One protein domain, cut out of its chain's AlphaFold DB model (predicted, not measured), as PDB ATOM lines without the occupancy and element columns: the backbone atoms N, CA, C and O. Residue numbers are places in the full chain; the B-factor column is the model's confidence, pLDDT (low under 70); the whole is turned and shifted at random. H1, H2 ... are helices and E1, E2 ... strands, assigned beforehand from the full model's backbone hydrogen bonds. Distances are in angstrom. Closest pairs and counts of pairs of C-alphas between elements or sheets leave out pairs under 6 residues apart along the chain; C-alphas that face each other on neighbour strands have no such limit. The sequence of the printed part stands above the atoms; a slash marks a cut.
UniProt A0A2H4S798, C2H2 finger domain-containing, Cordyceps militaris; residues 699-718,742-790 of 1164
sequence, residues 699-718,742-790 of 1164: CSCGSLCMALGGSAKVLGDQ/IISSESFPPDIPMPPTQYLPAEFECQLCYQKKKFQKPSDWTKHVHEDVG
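What this domain is: This is residues 699 to 718 and 742 to 790 of the 1164 residues of the protein "C2H2 finger domain-containing" of Cordyceps militaris (UniProt A0A2H4S798). This model has little regular structure: a small hairpin of two short strands, E1 and E2, has the helix H1 on one side and the long unnamed stretch 699 to 718 on the other. Of 69 printed residues, 20 are in named elements, in the order E1, E2, H1; the sheet, E1 - E2, is antiparallel and the class mixed. The whole is compact, with a radius of gyration of the C-alphas of 11.7 A, and spans 30 by 30 by 17 A.

Where its parts are: Start at C-alpha 699, (102.716, 77.897, 150.584). After the cut, find E1, residues 762 to 765, beginning at (111.512, 78.643, 133.782) and 10.1 A long. E2, residues 772 to 775, measures 10.0 A. H1, residues 778 to 789, runs 17.0 A to C-alpha 789 at (114.115, 95.491, 146.721).

How they stand to each other: In the hairpin, N 764 and O 773 are 3.0 A apart, within hydrogen-bond range. Residues 713 to 714 pair antiparallel with 762 to 763 of E1. The closest C-alphas of E2 and H1, Phe 775 and Trp 781, are 6.4 A apart. E1 and H1 are apart. In H1 every O i to N i+4 pair is within hydrogen-bond range.

The domain as a whole: Residues 719 to 741 are not printed; C-alphas 718 and 742 are 19.0 A apart. No link is long. Look for pLDDT under 70 at residues 716 to 718, 742 to 751, 754 and 757 to 758.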
ATOM      1  N   CYS A 699     102.062  76.886 151.417       81.50
ATOM      2  CA  CYS A 699     102.716  77.897 150.584       81.50
ATOM      3  C   CYS A 699     102.061  78.034 149.193       81.50
ATOM      4  O   CYS A 699     101.827  77.048 148.488       81.50
ATOM      5  N   SER A 700     101.852  79.281 148.753       77.31
ATOM      6  CA  SER A 700     101.240  79.614 147.455       77.31
ATOM      7  C   SER A 700     101.973  79.042 146.223       77.31
ATOM      8  O   SER A 700     101.374  78.918 145.144       77.31
ATOM      9  N   CYS A 701     103.247  78.669 146.371       73.81
ATOM     10  CA  CYS A 701     104.086  78.049 145.345       73.81
ATOM     11  C   CYS A 701     103.913  76.523 145.246       73.81
ATOM     12  O   CYS A 701     104.188  75.958 144.185       73.81
ATOM     13  N   GLY A 702     103.428  75.854 146.300       80.50
ATOM     14  CA  GLY A 702     103.190  74.408 146.322       80.50
ATOM     15  C   GLY A 702     104.416  73.595 145.891       80.50
ATOM     16  O   GLY A 702     105.469  73.668 146.515       80.50
ATOM     17  N   SER A 703     104.311  72.857 144.782       74.62
ATOM     18  CA  SER A 703     105.403  72.037 144.231       74.62
ATOM     19  C   SER A 703     106.607  72.824 143.687       74.62
ATOM     20  O   SER A 703     107.578  72.207 143.267       74.62
ATOM     21  N   LEU A 704     106.538  74.159 143.645       78.81
ATOM     22  CA  LEU A 704     107.649  75.051 143.283       78.81
ATOM     23  C   LEU A 704     108.319  75.690 144.511       78.81
ATOM     24  O   LEU A 704     109.253  76.469 144.345       78.81
ATOM     25  N   CYS A 705     107.816  75.412 145.718       83.50
ATOM     26  CA  CYS A 705     108.328  75.973 146.961       83.50
ATOM     27  C   CYS A 705     109.650  75.313 147.361       83.50
ATOM     28  O   CYS A 705     109.679  74.119 147.673       83.50
ATOM     29  N   MET A 706     110.728  76.092 147.439       79.69
ATOM     30  CA  MET A 706     112.063  75.583 147.771       79.69
ATOM     31  C   MET A 706     112.117  75.011 149.195       79.69
ATOM     32  O   MET A 706     112.789  74.009 149.435       79.69
ATOM     33  N   ALA A 707     111.351  75.583 150.133       74.25
ATOM     34  CA  ALA A 707     111.256  75.088 151.510       74.25
ATOM     35  C   ALA A 707     110.527  73.733 151.632       74.25
ATOM     36  O   ALA A 707     110.734  73.017 152.609       74.25
ATOM     37  N   LEU A 708     109.716  73.353 150.636       75.12
ATOM     38  CA  LEU A 708     109.065  72.038 150.541       75.12
ATOM     39  C   LEU A 708     109.853  71.044 149.665       75.12
ATOM     40  O   LEU A 708     109.335  69.981 149.323       75.12
ATOM     41  N   GLY A 709     111.086  71.381 149.266       72.38
ATOM     42  CA  GLY A 709     111.873  70.591 148.311       72.38
ATOM     43  C   GLY A 709     111.368  70.685 146.864       72.38
ATOM     44  O   GLY A 709     111.773  69.886 146.020       72.38
ATOM     45  N   GLY A 710     110.486  71.644 146.570       73.38
ATOM     46  CA  GLY A 710     110.024  71.949 145.226       73.38
ATOM     47  C   GLY A 710     111.152  72.531 144.382       73.38
ATOM     48  O   GLY A 710     111.753  73.543 144.741       73.38
ATOM     49  N   SER A 711     111.439  71.888 143.252       72.62
ATOM     50  CA  SER A 711     112.417  72.369 142.283       72.62
ATOM     51  C   SER A 711     111.756  73.215 141.198       72.62
ATOM     52  O   SER A 711     110.570  73.088 140.880       72.62
ATOM     53  N   ALA A 712     112.553  74.101 140.615       78.94
ATOM     54  CA  ALA A 712     112.124  74.957 139.531       78.94
ATOM     55  C   ALA A 712     111.765  74.166 138.263       78.94
ATOM     56  O   ALA A 712     112.480  73.264 137.821       78.94
ATOM     57  N   LYS A 713     110.663  74.560 137.628       79.75
ATOM     58  CA  LYS A 713     110.127  73.921 136.430       79.75
ATOM     59  C   LYS A 713     110.648  74.651 135.193       79.75
ATOM     60  O   LYS A 713     110.044  75.622 134.736       79.75
ATOM     61  N   VAL A 714     111.766  74.173 134.647       78.31
ATOM     62  CA  VAL A 714     112.299  74.647 133.360       78.31
ATOM     63  C   VAL A 714     111.237  74.449 132.274       78.31
ATOM     64  O   VAL A 714     110.715  73.350 132.079       78.31
ATOM     65  N   LEU A 715     110.893  75.530 131.578       75.25
ATOM     66  CA  LEU A 715     109.899  75.552 130.510       75.25
ATOM     67  C   LEU A 715     110.605  75.330 129.167       75.25
ATOM     68  O   LEU A 715     110.667  76.226 128.331       75.25
ATOM     69  N   GLY A 716     111.139  74.120 128.979       53.12
ATOM     70  CA  GLY A 716     111.658  73.690 127.679       53.12
ATOM     71  C   GLY A 716     110.577  73.776 126.595       53.12
ATOM     72  O   GLY A 716     109.401  73.515 126.873       53.12
ATOM     73  N   ASP A 717     110.974  74.150 125.376       46.56
ATOM     74  CA  ASP A 717     110.060  74.424 124.260       46.56
ATOM     75  C   ASP A 717     109.310  73.157 123.808       46.56
ATOM     76  O   ASP A 717     109.758  72.395 122.950       46.56
ATOM     77  N   GLN A 718     108.135  72.918 124.397       48.09
ATOM     78  CA  GLN A 718     107.259  71.792 124.064       48.09
ATOM     79  C   GLN A 718     106.478  72.026 122.761       48.09
ATOM     80  O   GLN A 718     105.255  71.879 122.700       48.09
ATOM     81  N   ILE A 742     123.075  78.221 129.794       49.22
ATOM     82  CA  ILE A 742     123.610  78.296 131.161       49.22
ATOM     83  C   ILE A 742     123.778  79.766 131.564       49.22
ATOM     84  O   ILE A 742     124.443  80.549 130.889       49.22
ATOM     85  N   ILE A 743     123.188  80.130 132.697       56.97
ATOM     86  CA  ILE A 743     123.308  81.446 133.322       56.97
ATOM     87  C   ILE A 743     124.514  81.430 134.267       56.97
ATOM     88  O   ILE A 743     124.413  80.980 135.411       56.97
ATOM     89  N   SER A 744     125.655  81.922 133.784       44.34
ATOM     90  CA  SER A 744     126.871  82.104 134.587       44.34
ATOM     91  C   SER A 744     126.725  83.255 135.589       44.34
ATOM     92  O   SER A 744     126.103  84.277 135.293       44.34
ATOM     93  N   SER A 745     127.353  83.124 136.760       51.03
ATOM     94  CA  SER A 745     127.332  84.124 137.844       51.03
ATOM     95  C   SER A 745     127.850  85.508 137.435       51.03
ATOM     96  O   SER A 745     127.449  86.510 138.014       51.03
ATOM     97  N   GLU A 746     128.703  85.574 136.413       50.69
ATOM     98  CA  GLU A 746     129.297  86.804 135.870       50.69
ATOM     99  C   GLU A 746     128.312  87.643 135.032       50.69
ATOM    100  O   GLU A 746     128.607  88.781 134.685       50.69
ATOM    101  N   SER A 747     127.125  87.108 134.711       55.53
ATOM    102  CA  SER A 747     126.074  87.823 133.963       55.53
ATOM    103  C   SER A 747     125.175  88.714 134.835       55.53
ATOM    104  O   SER A 747     124.202  89.278 134.326       55.53
ATOM    105  N   PHE A 748     125.459  88.835 136.136       57.81
ATOM    106  CA  PHE A 748     124.676  89.633 137.082       57.81
ATOM    107  C   PHE A 748     125.531  90.692 137.799       57.81
ATOM    108  O   PHE A 748     126.707  90.446 138.070       57.81
ATOM    109  N   PRO A 749     124.947  91.854 138.155       56.16
ATOM    110  CA  PRO A 749     125.541  92.780 139.116       56.16
ATOM    111  C   PRO A 749     125.911  92.092 140.443       56.16
ATOM    112  O   PRO A 749     125.234  91.135 140.838       56.16
ATOM    113  N   PRO A 750     126.934  92.587 141.167       55.72
ATOM    114  CA  PRO A 750     127.259  92.090 142.500       55.72
ATOM    115  C   PRO A 750     126.057  92.198 143.452       55.72
ATOM    116  O   PRO A 750     125.177  93.042 143.288       55.72
ATOM    117  N   ASP A 751     126.036  91.312 144.447       60.69
ATOM    118  CA  ASP A 751     125.000  91.174 145.482       60.69
ATOM    119  C   ASP A 751     123.579  90.791 145.007       60.69
ATOM    120  O   ASP A 751     122.704  90.572 145.845       60.69
ATOM    121  N   ILE A 752     123.342  90.595 143.702       70.75
ATOM    122  CA  ILE A 752     122.104  89.971 143.204       70.75
ATOM    123  C   ILE A 752     122.208  88.438 143.311       70.75
ATOM    124  O   ILE A 752     123.118  87.847 142.723       70.75
ATOM    125  N   PRO A 753     121.282  87.755 144.015       70.31
ATOM    126  CA  PRO A 753     121.297  86.301 144.112       70.31
ATOM    127  C   PRO A 753     121.015  85.663 142.749       70.31
ATOM    128  O   PRO A 753     120.139  86.102 141.993       70.31
ATOM    129  N   MET A 754     121.738  84.582 142.439       69.38
ATOM    130  CA  MET A 754     121.455  83.786 141.247       69.38
ATOM    131  C   MET A 754     120.028  83.214 141.311       69.38
ATOM    132  O   MET A 754     119.590  82.772 142.380       69.38
ATOM    133  N   PRO A 755     119.308  83.158 140.177       72.88
ATOM    134  CA  PRO A 755     118.018  82.489 140.132       72.88
ATOM    135  C   PRO A 755     118.181  81.003 140.511       72.88
ATOM    136  O   PRO A 755     119.202  80.397 140.174       72.88
ATOM    137  N   PRO A 756     117.173  80.360 141.133       70.75
ATOM    138  CA  PRO A 756     117.202  78.931 141.478       70.75
ATOM    139  C   PRO A 756     117.230  77.979 140.260       70.75
ATOM    140  O   PRO A 756     117.131  76.763 140.417       70.75
ATOM    141  N   THR A 757     117.390  78.510 139.044       69.31
ATOM    142  CA  THR A 757     117.712  77.776 137.815       69.31
ATOM    143  C   THR A 757     118.901  78.398 137.105       69.31
ATOM    144  O   THR A 757     118.877  79.582 136.781       69.31
ATOM    145  N   GLN A 758     119.847  77.561 136.690       69.06
ATOM    146  CA  GLN A 758     120.863  77.937 135.701       69.06
ATOM    147  C   GLN A 758     120.303  78.060 134.271       69.06
ATOM    148  O   GLN A 758     121.046  78.452 133.387       69.06
ATOM    149  N   TYR A 759     119.022  77.744 134.035       70.31
ATOM    150  CA  TYR A 759     118.391  77.713 132.711       70.31
ATOM    151  C   TYR A 759     117.089  78.514 132.694       70.31
ATOM    152  O   TYR A 759     116.258  78.363 133.589       70.31
ATOM    153  N   LEU A 760     116.877  79.303 131.641       75.50
ATOM    154  CA  LEU A 760     115.611  79.978 131.340       75.50
ATOM    155  C   LEU A 760     115.204  79.692 129.881       75.50
ATOM    156  O   LEU A 760     116.097  79.530 129.048       75.50
ATOM    157  N   PRO A 761     113.898  79.641 129.542       81.62
ATOM    158  CA  PRO A 761     112.745  79.983 130.386       81.62
ATOM    159  C   PRO A 761     112.431  78.989 131.517       81.62
ATOM    160  O   PRO A 761     112.592  77.780 131.362       81.62
ATOM    161  N   ALA A 762     111.926  79.484 132.652       82.94
ATOM    162  CA  ALA A 762     111.512  78.643 133.782       82.94
ATOM    163  C   ALA A 762     110.384  79.265 134.625       82.94
ATOM    164  O   ALA A 762     110.169  80.478 134.631       82.94
ATOM    165  N   GLU A 763     109.669  78.404 135.349       85.94
ATOM    166  CA  GLU A 763     108.656  78.736 136.354       85.94
ATOM    167  C   GLU A 763     109.167  78.308 137.743       85.94
ATOM    168  O   GLU A 763     109.405  77.119 137.967       85.94
ATOM    169  N   PHE A 764     109.366  79.253 138.669       85.69
ATOM    170  CA  PHE A 764     109.920  78.979 140.004       85.69
ATOM    171  C   PHE A 764     109.489  79.989 141.076       85.69
ATOM    172  O   PHE A 764     108.939  81.044 140.767       85.69
ATOM    173  N   GLU A 765     109.733  79.654 142.345       88.00
ATOM    174  CA  GLU A 765     109.573  80.548 143.496       88.00
ATOM    175  C   GLU A 765     110.745  81.538 143.600       88.00
ATOM    176  O   GLU A 765     111.909  81.138 143.622       88.00
ATOM    177  N   CYS A 766     110.451  82.838 143.678       88.00
ATOM    178  CA  CYS A 766     111.466  83.847 143.984       88.00
ATOM    179  C   CYS A 766     111.911  83.744 145.452       88.00
ATOM    180  O   CYS A 766     111.074  83.730 146.352       88.00
ATOM    181  N   GLN A 767     113.225  83.754 145.695       83.69
ATOM    182  CA  GLN A 767     113.838  83.705 147.033       83.69
ATOM    183  C   GLN A 767     113.528  84.943 147.907       83.69
ATOM    184  O   GLN A 767     113.764  84.913 149.113       83.69
ATOM    185  N   LEU A 768     113.006  86.025 147.311       84.50
ATOM    186  CA  LEU A 768     112.752  87.307 147.978       84.50
ATOM    187  C   LEU A 768     111.266  87.512 148.307       84.50
ATOM    188  O   LEU A 768     110.916  87.675 149.475       84.50
ATOM    189  N   CYS A 769     110.377  87.461 147.306       85.44
ATOM    190  CA  CYS A 769     108.931  87.600 147.529       85.44
ATOM    191  C   CYS A 769     108.172  86.293 147.802       85.44
ATOM    192  O   CYS A 769     106.983  86.361 148.113       85.44
ATOM    193  N   TYR A 770     108.810  85.121 147.683       86.81
ATOM    194  CA  TYR A 770     108.186  83.799 147.880       86.81
ATOM    195  C   TYR A 770     106.907  83.593 147.044       86.81
ATOM    196  O   TYR A 770     105.937  82.961 147.463       86.81
ATOM    197  N   GLN A 771     106.910  84.151 145.828       85.00
ATOM    198  CA  GLN A 771     105.867  83.967 144.822       85.00
ATOM    199  C   GLN A 771     106.394  83.149 143.646       85.00
ATOM    200  O   GLN A 771     107.522  83.345 143.189       85.00
ATOM    201  N   LYS A 772     105.530  82.300 143.083       87.25
ATOM    202  CA  LYS A 772     105.764  81.645 141.792       87.25
ATOM    203  C   LYS A 772     105.729  82.679 140.665       87.25
ATOM    204  O   LYS A 772     104.739  83.395 140.493       87.25
ATOM    205  N   LYS A 773     106.805  82.750 139.887       85.31
ATOM    206  CA  LYS A 773     106.970  83.646 138.736       85.31
ATOM    207  C   LYS A 773     107.482  82.854 137.532       85.31
ATOM    208  O   LYS A 773     108.011  81.753 137.676       85.31
ATOM    209  N   LYS A 774     107.292  83.413 136.336       85.94
ATOM    210  CA  LYS A 774     107.781  82.863 135.065       85.94
ATOM    211  C   LYS A 774     108.757  83.849 134.455       85.94
ATOM    212  O   LYS A 774     108.350  84.960 134.130       85.94
ATOM    213  N   PHE A 775     109.999  83.430 134.272       84.88
ATOM    214  CA  PHE A 775     111.041  84.242 133.650       84.88
ATOM    215  C   PHE A 775     111.370  83.670 132.276       84.88
ATOM    216  O   PHE A 775     111.432  82.450 132.110       84.88
ATOM    217  N   GLN A 776     111.541  84.547 131.286       83.94
ATOM    218  CA  GLN A 776     111.907  84.164 129.920       83.94
ATOM    219  C   GLN A 776     113.378  84.490 129.641       83.94
ATOM    220  O   GLN A 776     114.055  83.732 128.954       83.94
ATOM    221  N   LYS A 777     113.880  85.595 130.202       83.00
ATOM    222  CA  LYS A 777     115.251  86.093 130.051       83.00
ATOM    223  C   LYS A 777     115.909  86.299 131.423       83.00
ATOM    224  O   LYS A 777     115.210  86.660 132.370       83.00
ATOM    225  N   PRO A 778     117.245  86.176 131.549       79.12
ATOM    226  CA  PRO A 778     117.954  86.502 132.793       79.12
ATOM    227  C   PRO A 778     117.731  87.952 133.249       79.12
ATOM    228  O   PRO A 778     117.645  88.226 134.442       79.12
ATOM    229  N   SER A 779     117.537  88.877 132.304       80.94
ATOM    230  CA  SER A 779     117.182  90.269 132.592       80.94
ATOM    231  C   SER A 779     115.799  90.439 133.237       80.94
ATOM    232  O   SER A 779     115.601  91.413 133.958       80.94
ATOM    233  N   ASP A 780     114.863  89.501 133.051       85.12
ATOM    234  CA  ASP A 780     113.559  89.525 133.728       85.12
ATOM    235  C   ASP A 780     113.711  89.179 135.220       85.12
ATOM    236  O   ASP A 780     113.037  89.770 136.064       85.12
ATOM    237  N   TRP A 781     114.633  88.264 135.555       84.62
ATOM    238  CA  TRP A 781     115.011  87.969 136.943       84.62
ATOM    239  C   TRP A 781     115.661  89.190 137.598       84.62
ATOM    240  O   TRP A 781     115.201  89.637 138.647       84.62
ATOM    241  N   THR A 782     116.653  89.800 136.938       84.31
ATOM    242  CA  THR A 782     117.299  91.032 137.421       84.31
ATOM    243  C   THR A 782     116.279  92.148 137.656       84.31
ATOM    244  O   THR A 782     116.304  92.781 138.709       84.31
ATOM    245  N   LYS A 783     115.339  92.375 136.726       86.50
ATOM    246  CA  LYS A 783     114.247  93.350 136.899       86.50
ATOM    247  C   LYS A 783     113.386  93.030 138.123       86.50
ATOM    248  O   LYS A 783     113.122  93.925 138.918       86.50
ATOM    249  N   HIS A 784     112.989  91.771 138.301       87.19
ATOM    250  CA  HIS A 784     112.163  91.355 139.433       87.19
ATOM    251  C   HIS A 784     112.859  91.545 140.787       87.19
ATOM    252  O   HIS A 784     112.225  92.037 141.715       87.19
ATOM    253  N   VAL A 785     114.159  91.243 140.892       87.38
ATOM    254  CA  VAL A 785     114.942  91.502 142.115       87.38
ATOM    255  C   VAL A 785     114.946  92.997 142.461       87.38
ATOM    256  O   VAL A 785     114.708  93.354 143.614       87.38
ATOM    257  N   HIS A 786     115.119  93.888 141.478       85.69
ATOM    258  CA  HIS A 786     115.015  95.334 141.713       85.69
ATOM    259  C   HIS A 786     113.580  95.775 142.063       85.69
ATOM    260  O   HIS A 786     113.409  96.641 142.921       85.69
ATOM    261  N   GLU A 787     112.540  95.169 141.475       87.50
ATOM    262  CA  GLU A 787     111.151  95.440 141.868       87.50
ATOM    263  C   GLU A 787     110.833  94.957 143.295       87.50
ATOM    264  O   GLU A 787     110.038  95.602 143.978       87.50
ATOM    265  N   ASP A 788     111.440  93.868 143.776       86.06
ATOM    266  CA  ASP A 788     111.264  93.358 145.146       86.06
ATOM    267  C   ASP A 788     112.056  94.184 146.182       86.06
ATOM    268  O   ASP A 788     111.517  94.497 147.244       86.06
ATOM    269  N   VAL A 789     113.285  94.613 145.862       86.00
ATOM    270  CA  VAL A 789     114.115  95.491 146.721       86.00
ATOM    271  C   VAL A 789     113.598  96.934 146.759       86.00
ATOM    272  O   VAL A 789     113.682  97.600 147.793       86.00
ATOM    273  N   GLY A 790     113.087  97.447 145.636       87.25
ATOM    274  CA  GLY A 790     112.691  98.848 145.473       87.25
ATOM    275  C   GLY A 790     113.826  99.822 145.813       87.25
ATOM    276  O   GLY A 790     113.695 100.558 146.794       87.25
TER     277      GLY A 790